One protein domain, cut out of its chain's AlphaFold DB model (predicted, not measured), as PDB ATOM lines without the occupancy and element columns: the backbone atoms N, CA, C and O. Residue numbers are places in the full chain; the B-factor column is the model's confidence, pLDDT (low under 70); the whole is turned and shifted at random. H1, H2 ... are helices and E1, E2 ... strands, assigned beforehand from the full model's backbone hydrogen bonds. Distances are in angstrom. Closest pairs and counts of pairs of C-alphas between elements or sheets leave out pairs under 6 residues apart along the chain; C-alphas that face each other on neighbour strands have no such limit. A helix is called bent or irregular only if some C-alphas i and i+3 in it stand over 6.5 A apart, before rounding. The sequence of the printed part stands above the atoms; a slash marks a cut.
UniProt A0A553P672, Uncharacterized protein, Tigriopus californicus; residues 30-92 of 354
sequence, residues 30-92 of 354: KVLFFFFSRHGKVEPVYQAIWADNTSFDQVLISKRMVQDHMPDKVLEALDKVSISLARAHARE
ATOM      1  N   LYS A  30      39.316 -19.591  43.166       54.12
ATOM      2  CA  LYS A  30      39.049 -20.869  42.487       54.12
ATOM      3  C   LYS A  30      38.764 -21.960  43.514       54.12
ATOM      4  O   LYS A  30      39.564 -22.259  44.396       54.12
ATOM      5  N   VAL A  31      37.586 -22.564  43.392       50.44
ATOM      6  CA  VAL A  31      37.171 -23.712  44.203       50.44
ATOM      7  C   VAL A  31      37.800 -24.968  43.601       50.44
ATOM      8  O   VAL A  31      37.506 -25.310  42.457       50.44
ATOM      9  N   LEU A  32      38.691 -25.630  44.345       49.91
ATOM     10  CA  LEU A  32      39.345 -26.870  43.918       49.91
ATOM     11  C   LEU A  32      38.605 -28.091  44.483       49.91
ATOM     12  O   LEU A  32      38.103 -28.079  45.608       49.91
ATOM     13  N   PHE A  33      38.540 -29.155  43.681       49.22
ATOM     14  CA  PHE A  33      37.864 -30.406  44.021       49.22
ATOM     15  C   PHE A  33      38.879 -31.409  44.584       49.22
ATOM     16  O   PHE A  33      39.759 -31.862  43.854       49.22
ATOM     17  N   PHE A  34      38.737 -31.797  45.854       47.47
ATOM     18  CA  PHE A  34      39.502 -32.899  46.444       47.47
ATOM     19  C   PHE A  34      38.586 -34.088  46.753       47.47
ATOM     20  O   PHE A  34      37.526 -33.946  47.364       47.47
ATOM     21  N   PHE A  35      39.020 -35.289  46.364       49.06
ATOM     22  CA  PHE A  35      38.351 -36.539  46.720       49.06
ATOM     23  C   PHE A  35      39.013 -37.136  47.967       49.06
ATOM     24  O   PHE A  35      39.993 -37.873  47.868       49.06
ATOM     25  N   PHE A  36      38.477 -36.835  49.152       46.38
ATOM     26  CA  PHE A  36      38.871 -37.529  50.380       46.38
ATOM     27  C   PHE A  36      37.980 -38.756  50.590       46.38
ATOM     28  O   PHE A  36      36.803 -38.648  50.915       46.38
ATOM     29  N   SER A  37      38.555 -39.948  50.420       44.28
ATOM     30  CA  SER A  37      37.877 -41.208  50.727       44.28
ATOM     31  C   SER A  37      38.179 -41.617  52.169       44.28
ATOM     32  O   SER A  37      39.217 -42.215  52.452       44.28
ATOM     33  N   ARG A  38      37.277 -41.303  53.105       50.84
ATOM     34  CA  ARG A  38      37.227 -41.977  54.412       50.84
ATOM     35  C   ARG A  38      35.925 -42.774  54.479       50.84
ATOM     36  O   ARG A  38      34.846 -42.204  54.450       50.84
ATOM     37  N   HIS A  39      36.051 -44.099  54.576       51.75
ATOM     38  CA  HIS A  39      34.960 -45.070  54.785       51.75
ATOM     39  C   HIS A  39      34.010 -45.348  53.605       51.75
ATOM     40  O   HIS A  39      32.792 -45.345  53.761       51.75
ATOM     41  N   GLY A  40      34.551 -45.687  52.430       58.84
ATOM     42  CA  GLY A  40      33.792 -46.404  51.386       58.84
ATOM     43  C   GLY A  40      32.655 -45.620  50.717       58.84
ATOM     44  O   GLY A  40      31.948 -46.167  49.874       58.84
ATOM     45  N   LYS A  41      32.498 -44.339  51.055       62.72
ATOM     46  CA  LYS A  41      31.657 -43.366  50.362       62.72
ATOM     47  C   LYS A  41      32.535 -42.158  50.076       62.72
ATOM     48  O   LYS A  41      32.935 -41.449  50.992       62.72
ATOM     49  N   VAL A  42      32.905 -41.987  48.813       65.75
ATOM     50  CA  VAL A  42      33.668 -40.821  48.370       65.75
ATOM     51  C   VAL A  42      32.669 -39.688  48.189       65.75
ATOM     52  O   VAL A  42      32.069 -39.554  47.124       65.75
ATOM     53  N   GLU A  43      32.433 -38.918  49.246       61.25
ATOM     54  CA  GLU A  43      31.733 -37.645  49.105       61.25
ATOM     55  C   GLU A  43      32.757 -36.566  48.725       61.25
ATOM     56  O   GLU A  43      33.804 -36.460  49.371       61.25
ATOM     57  N   PRO A  44      32.518 -35.804  47.645       63.69
ATOM     58  CA  PRO A  44      33.417 -34.729  47.253       63.69
ATOM     59  C   PRO A  44      33.413 -33.646  48.336       63.69
ATOM     60  O   PRO A  44      32.358 -33.120  48.691       63.69
ATOM     61  N   VAL A  45      34.597 -33.308  48.852       71.19
ATOM     62  CA  VAL A  45      34.765 -32.182  49.777       71.19
ATOM     63  C   VAL A  45      35.183 -30.970  48.955       71.19
ATOM     64  O   VAL A  45      36.199 -30.997  48.256       71.19
ATOM     65  N   TYR A  46      34.378 -29.911  49.023       70.62
ATOM     66  CA  TYR A  46      34.622 -28.665  48.303       70.62
ATOM     67  C   TYR A  46      35.402 -27.707  49.197       70.62
ATOM     68  O   TYR A  46      34.902 -27.300  50.246       70.62
ATOM     69  N   GLN A  47      36.612 -27.329  48.781       71.69
ATOM     70  CA  GLN A  47      37.404 -26.320  49.475       71.69
ATOM     71  C   GLN A  47      37.766 -25.193  48.506       71.69
ATOM     72  O   GLN A  47      38.316 -25.417  47.427       71.69
ATOM     73  N   ALA A  48      37.441 -23.959  48.891       75.06
ATOM     74  CA  ALA A  48      37.921 -22.778  48.192       75.06
ATOM     75  C   ALA A  48      39.406 -22.586  48.513       75.06
ATOM     76  O   ALA A  48      39.782 -22.560  49.686       75.06
ATOM     77  N   ILE A  49      40.239 -22.467  47.479       74.69
ATOM     78  CA  ILE A  49      41.662 -22.179  47.639       74.69
ATOM     79  C   ILE A  49      41.927 -20.813  47.016       74.69
ATOM     80  O   ILE A  49      41.521 -20.522  45.891       74.69
ATOM     81  N   TRP A  50      42.590 -19.963  47.789       76.25
ATOM     82  CA  TRP A  50      43.108 -18.693  47.311       76.25
ATOM     83  C   TRP A  50      44.468 -18.974  46.699       76.25
ATOM     84  O   TRP A  50      45.346 -19.514  47.371       76.25
ATOM     85  N   ALA A  51      44.618 -18.680  45.417       76.44
ATOM     86  CA  ALA A  51      45.836 -18.989  44.699       76.44
ATOM     87  C   ALA A  51      46.098 -17.928  43.635       76.44
ATOM     88  O   ALA A  51      45.164 -17.401  43.024       76.44
ATOM     89  N   ASP A  52      47.374 -17.628  43.418       77.19
ATOM     90  CA  ASP A  52      47.793 -16.636  42.436       77.19
ATOM     91  C   ASP A  52      47.499 -17.115  41.012       77.19
ATOM     92  O   ASP A  52      47.512 -18.312  40.720       77.19
ATOM     93  N   ASN A  53      47.303 -16.188  40.075       68.12
ATOM     94  CA  ASN A  53      46.966 -16.529  38.687       68.12
ATOM     95  C   ASN A  53      48.048 -17.355  37.963       68.12
ATOM     96  O   ASN A  53      47.757 -17.964  36.939       68.12
ATOM     97  N   THR A  54      49.271 -17.398  38.495       81.06
ATOM     98  CA  THR A  54      50.405 -18.167  37.958       81.06
ATOM     99  C   THR A  54      50.617 -19.511  38.653       81.06
ATOM    100  O   THR A  54      51.579 -20.204  38.349       81.06
ATOM    101  N   SER A  55      49.786 -19.863  39.633       78.81
ATOM    102  CA  SER A  55      49.977 -21.075  40.443       78.81
ATOM    103  C   SER A  55      49.506 -22.362  39.756       78.81
ATOM    104  O   SER A  55      49.796 -23.449  40.252       78.81
ATOM    105  N   PHE A  56      48.821 -22.259  38.610       73.94
ATOM    106  CA  PHE A  56      48.341 -23.409  37.845       73.94
ATOM    107  C   PHE A  56      48.549 -23.214  36.345       73.94
ATOM    108  O   PHE A  56      48.050 -22.249  35.770       73.94
ATOM    109  N   ASP A  57      49.194 -24.192  35.710       76.62
ATOM    110  CA  ASP A  57      49.374 -24.237  34.252       76.62
ATOM    111  C   ASP A  57      48.084 -24.635  33.516       76.62
ATOM    112  O   ASP A  57      47.902 -24.330  32.338       76.62
ATOM    113  N   GLN A  58      47.158 -25.307  34.211       76.00
ATOM    114  CA  GLN A  58      45.889 -25.760  33.652       76.00
ATOM    115  C   GLN A  58      44.731 -25.496  34.617       76.00
ATOM    116  O   GLN A  58      44.766 -25.869  35.789       76.00
ATOM    117  N   VAL A  59      43.664 -24.888  34.098       74.81
ATOM    118  CA  VAL A  59      42.403 -24.682  34.817       74.81
ATOM    119  C   VAL A  59      41.342 -25.553  34.159       74.81
ATOM    120  O   VAL A  59      41.004 -25.357  32.994       74.81
ATOM    121  N   LEU A  60      40.802 -26.518  34.903       77.56
ATOM    122  CA  LEU A  60      39.676 -27.323  34.439       77.56
ATOM    123  C   LEU A  60      38.377 -26.559  34.694       77.56
ATOM    124  O   LEU A  60      37.960 -26.388  35.839       77.56
ATOM    125  N   ILE A  61      37.733 -26.097  33.626       80.25
ATOM    126  CA  ILE A  61      36.415 -25.463  33.692       80.25
ATOM    127  C   ILE A  61      35.369 -26.529  33.361       80.25
ATOM    128  O   ILE A  61      35.443 -27.190  32.325       80.25
ATOM    129  N   SER A  62      34.389 -26.724  34.245       81.38
ATOM    130  CA  SER A  62      33.296 -27.668  33.989       81.38
ATOM    131  C   SER A  62      32.478 -27.230  32.772       81.38
ATOM    132  O   SER A  62      32.138 -26.055  32.644       81.38
ATOM    133  N   LYS A  63      32.066 -28.187  31.929       76.25
ATOM    134  CA  LYS A  63      31.184 -27.934  30.775       76.25
ATOM    135  C   LYS A  63      29.919 -27.165  31.170       76.25
ATOM    136  O   LYS A  63      29.458 -26.321  30.413       76.25
ATOM    137  N   ARG A  64      29.395 -27.419  32.375       80.12
ATOM    138  CA  ARG A  64      28.223 -26.712  32.899       80.12
ATOM    139  C   ARG A  64      28.522 -25.255  33.258       80.12
ATOM    140  O   ARG A  64      27.710 -24.391  32.977       80.12
ATOM    141  N   MET A  65      29.702 -24.971  33.814       72.25
ATOM    142  CA  MET A  65      30.112 -23.593  34.122       72.25
ATOM    143  C   MET A  65      30.308 -22.764  32.855       72.25
ATOM    144  O   MET A  65      29.984 -21.583  32.840       72.25
ATOM    145  N   VAL A  66      30.806 -23.390  31.789       76.94
ATOM    146  CA  VAL A  66      30.888 -22.751  30.472       76.94
ATOM    147  C   VAL A  66      29.491 -22.386  29.967       76.94
ATOM    148  O   VAL A  66      29.279 -21.262  29.537       76.94
ATOM    149  N   GLN A  67      28.533 -23.308  30.075       76.56
ATOM    150  CA  GLN A  67      27.166 -23.118  29.578       76.56
ATOM    151  C   GLN A  67      26.352 -22.096  30.379       76.56
ATOM    152  O   GLN A  67      25.631 -21.302  29.788       76.56
ATOM    153  N   ASP A  68      26.456 -22.122  31.708       79.56
ATOM    154  CA  ASP A  68      25.600 -21.301  32.571       79.56
ATOM    155  C   ASP A  68      26.168 -19.884  32.774       79.56
ATOM    156  O   ASP A  68      25.425 -18.962  33.122       79.56
ATOM    157  N   HIS A  69      27.483 -19.695  32.597       81.25
ATOM    158  CA  HIS A  69      28.164 -18.478  33.053       81.25
ATOM    159  C   HIS A  69      29.162 -17.855  32.074       81.25
ATOM    160  O   HIS A  69      29.564 -16.716  32.315       81.25
ATOM    161  N   MET A  70      29.574 -18.523  30.988       76.12
ATOM    162  CA  MET A  70      30.381 -17.851  29.961       76.12
ATOM    163  C   MET A  70      29.479 -17.339  28.838       76.12
ATOM    164  O   MET A  70      28.845 -18.143  28.163       76.12
ATOM    165  N   PRO A  71      29.433 -16.016  28.593       87.00
ATOM    166  CA  PRO A  71      28.752 -15.487  27.422       87.00
ATOM    167  C   PRO A  71      29.398 -16.053  26.154       87.00
ATOM    168  O   PRO A  71      30.626 -16.071  26.055       87.00
ATOM    169  N   ASP A  72      28.596 -16.425  25.156       83.25
ATOM    170  CA  ASP A  72      29.087 -17.007  23.894       83.25
ATOM    171  C   ASP A  72      30.172 -16.151  23.221       83.25
ATOM    172  O   ASP A  72      31.146 -16.672  22.682       83.25
ATOM    173  N   LYS A  73      30.076 -14.820  23.343       78.19
ATOM    174  CA  LYS A  73      31.077 -13.870  22.825       78.19
ATOM    175  C   LYS A  73      32.463 -14.046  23.456       78.19
ATOM    176  O   LYS A  73      33.473 -13.818  22.797       78.19
ATOM    177  N   VAL A  74      32.522 -14.442  24.729       76.31
ATOM    178  CA  VAL A  74      33.786 -14.722  25.428       76.31
ATOM    179  C   VAL A  74      34.367 -16.047  24.941       76.31
ATOM    180  O   VAL A  74      35.573 -16.138  24.729       76.31
ATOM    181  N   LEU A  75      33.522 -17.051  24.699       83.56
ATOM    182  CA  LEU A  75      33.958 -18.330  24.136       83.56
ATOM    183  C   LEU A  75      34.494 -18.171  22.714       83.56
ATOM    184  O   LEU A  75      35.571 -18.676  22.416       83.56
ATOM    185  N   GLU A  76      33.808 -17.401  21.870       83.56
ATOM    186  CA  GLU A  76      34.258 -17.112  20.506       83.56
ATOM    187  C   GLU A  76      35.607 -16.368  20.492       83.56
ATOM    188  O   GLU A  76      36.487 -16.663  19.682       83.56
ATOM    189  N   ALA A  77      35.803 -15.416  21.408       84.31
ATOM    190  CA  ALA A  77      37.072 -14.703  21.541       84.31
ATOM    191  C   ALA A  77      38.211 -15.632  21.995       84.31
ATOM    192  O   ALA A  77      39.310 -15.571  21.438       84.31
ATOM    193  N   LEU A  78      37.953 -16.514  22.966       82.81
ATOM    194  CA  LEU A  78      38.940 -17.492  23.429       82.81
ATOM    195  C   LEU A  78      39.317 -18.493  22.336       82.81
ATOM    196  O   LEU A  78      40.497 -18.817  22.191       82.81
ATOM    197  N   ASP A  79      38.352 -18.928  21.529       86.25
ATOM    198  CA  ASP A  79      38.606 -19.837  20.415       86.25
ATOM    199  C   ASP A  79      39.537 -19.191  19.374       86.25
ATOM    200  O   ASP A  79      40.557 -19.769  18.987       86.25
ATOM    201  N   LYS A  80      39.299 -17.916  19.031       86.56
ATOM    202  CA  LYS A  80      40.176 -17.132  18.138       86.56
ATOM    203  C   LYS A  80      41.597 -16.968  18.685       86.56
ATOM    204  O   LYS A  80      42.561 -17.037  17.913       86.56
ATOM    205  N   VAL A  81      41.750 -16.767  19.996       86.25
ATOM    206  CA  VAL A  81      43.069 -16.690  20.650       86.25
ATOM    207  C   VAL A  81      43.780 -18.042  20.589       86.25
ATOM    208  O   VAL A  81      44.963 -18.084  20.252       86.25
ATOM    209  N   SER A  82      43.066 -19.145  20.829       84.25
ATOM    210  CA  SER A  82      43.640 -20.496  20.785       84.25
ATOM    211  C   SER A  82      44.196 -20.842  19.398       84.25
ATOM    212  O   SER A  82      45.335 -21.293  19.271       84.25
ATOM    213  N   ILE A  83      43.443 -20.520  18.341       84.56
ATOM    214  CA  ILE A  83      43.844 -20.730  16.947       84.56
ATOM    215  C   ILE A  83      45.060 -19.864  16.603       84.56
ATOM    216  O   ILE A  83      45.975 -20.305  15.904       84.56
ATOM    217  N   SER A  84      45.088 -18.625  17.093       81.50
ATOM    218  CA  SER A  84      46.196 -17.698  16.854       81.50
ATOM    219  C   SER A  84      47.483 -18.165  17.535       81.50
ATOM    220  O   SER A  84      48.545 -18.130  16.916       81.50
ATOM    221  N   LEU A  85      47.385 -18.673  18.766       81.81
ATOM    222  CA  LEU A  85      48.518 -19.228  19.502       81.81
ATOM    223  C   LEU A  85      49.046 -20.509  18.840       81.81
ATOM    224  O   LEU A  85      50.250 -20.640  18.629       81.81
ATOM    225  N   ALA A  86      48.156 -21.410  18.415       79.75
ATOM    226  CA  ALA A  86      48.537 -22.613  17.676       79.75
ATOM    227  C   ALA A  86      49.293 -22.278  16.376       79.75
ATOM    228  O   ALA A  86      50.312 -22.893  16.064       79.75
ATOM    229  N   ARG A  87      48.844 -21.249  15.640       79.19
ATOM    230  CA  ARG A  87      49.535 -20.756  14.436       79.19
ATOM    231  C   ARG A  87      50.882 -20.105  14.744       79.19
ATOM    232  O   ARG A  87      51.809 -20.250  13.951       79.19
ATOM    233  N   ALA A  88      51.001 -19.390  15.861       78.00
ATOM    234  CA  ALA A  88      52.267 -18.800  16.287       78.00
ATOM    235  C   ALA A  88      53.306 -19.889  16.602       78.00
ATOM    236  O   ALA A  88      54.417 -19.831  16.080       78.00
ATOM    237  N   HIS A  89      52.912 -20.928  17.343       75.12
ATOM    238  CA  HIS A  89      53.787 -22.065  17.642       75.12
ATOM    239  C   HIS A  89      54.166 -22.879  16.395       75.12
ATOM    240  O   HIS A  89      55.306 -23.328  16.284       75.12
ATOM    241  N   ALA A  90      53.264 -23.032  15.418       77.06
ATOM    242  CA  ALA A  90      53.581 -23.717  14.161       77.06
ATOM    243  C   ALA A  90      54.679 -22.994  13.355       77.06
ATOM    244  O   ALA A  90      55.580 -23.634  12.819       77.06
ATOM    245  N   ARG A  91      54.650 -21.655  13.319       74.44
ATOM    246  CA  ARG A  91      55.653 -20.839  12.607       74.44
ATOM    247  C   ARG A  91      57.032 -20.854  13.263       74.44
ATOM    248  O   ARG A  91      58.032 -20.643  12.583       74.44
ATOM    249  N   GLU A  92      57.090 -21.073  14.572       69.69
ATOM    250  CA  GLU A  92      58.351 -21.188  15.304       69.69
ATOM    251  C   GLU A  92      59.062 -22.514  14.984       69.69
ATOM    252  O   GLU A  92      60.282 -22.540  14.829       69.69
TER     253      GLU A  92
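AT A GLANCE: This is residues 30 to 92 of the 354 residues of an uncharacterized protein of Tigriopus californicus (UniProt A0A553P672). An open, stretched-out zigzag without a compact core: a two-stranded hairpin, E1 and E2, makes one end, and a long helix, H2, makes the other, of which residues 76 to 92 stick out free. Between them the chain passes through residues 51 to 62, a stretch with no named element, and the short helix H1. The printed part has 63 residues with two named strands and two named helices, in the order E1, E2, H1, H2; the sheet order is E1 - E2, antiparallel, and the class is mixed, helices and strands. The whole is extended, with a radius of gyration of the C-alphas of 16.8 A, and elongated, with spans of 52 by 29 by 23 A.

HOW THE PARTS SIT: The sheet is formed by E1, residues 30 to 34, and E2, residues 45 to 50, which are antiparallel neighbours and a hairpin, their directions at 142 degrees. C-alphas that face each other include those of Val 31 and Ala 48, 4.2 A apart, and those of Phe 34 and Val 45, 5.8 A apart. N 32 and O 47, at 3.1 A, and N 49 and O 30, at 3.2 A, are within hydrogen-bond range. A long link of 12 residues joins E2 to H1, residues 63 to 69. E1 and H1 are apart. A tight link of 2 residues joins H1 to H2, residues 72 to 92. H1 and H2 are apart, but only just, with their closest C-alphas 8.3 A from each other. H2 is also apart from E1 and from E2. In both helices every O i to N i+4 pair is within hydrogen-bond range.

IN THESE COORDINATES: E1 begins at C-alpha 30, at (39.049, -20.869, 42.487), and measures 12.7 A from first to last C-alpha. E2, the longest strand with 6 residues, measures 16.1 A and ends at C-alpha 50, at (43.108, -18.693, 47.311). H1 has 7 residues and measures 10.2 A. H2 has 21 residues and measures 30.8 A; it ends at C-alpha 92, at (58.351, -21.188, 15.304). Neither helix is bent.

THE WHOLE: The two C-alphas farthest apart are those of His 39 and Arg 91, at 52.9 A. Residues 68 to 73 and 76 to 92 stand free; without them the body has 40 residues and spans 41 by 25 by 15 A. The link from E1 to E2 is short, with 10 residues, and the printed part has no cut. The mean pLDDT of the printed part is 72.5; residues 30 to 44, residue 53 and residue 92 are under 70.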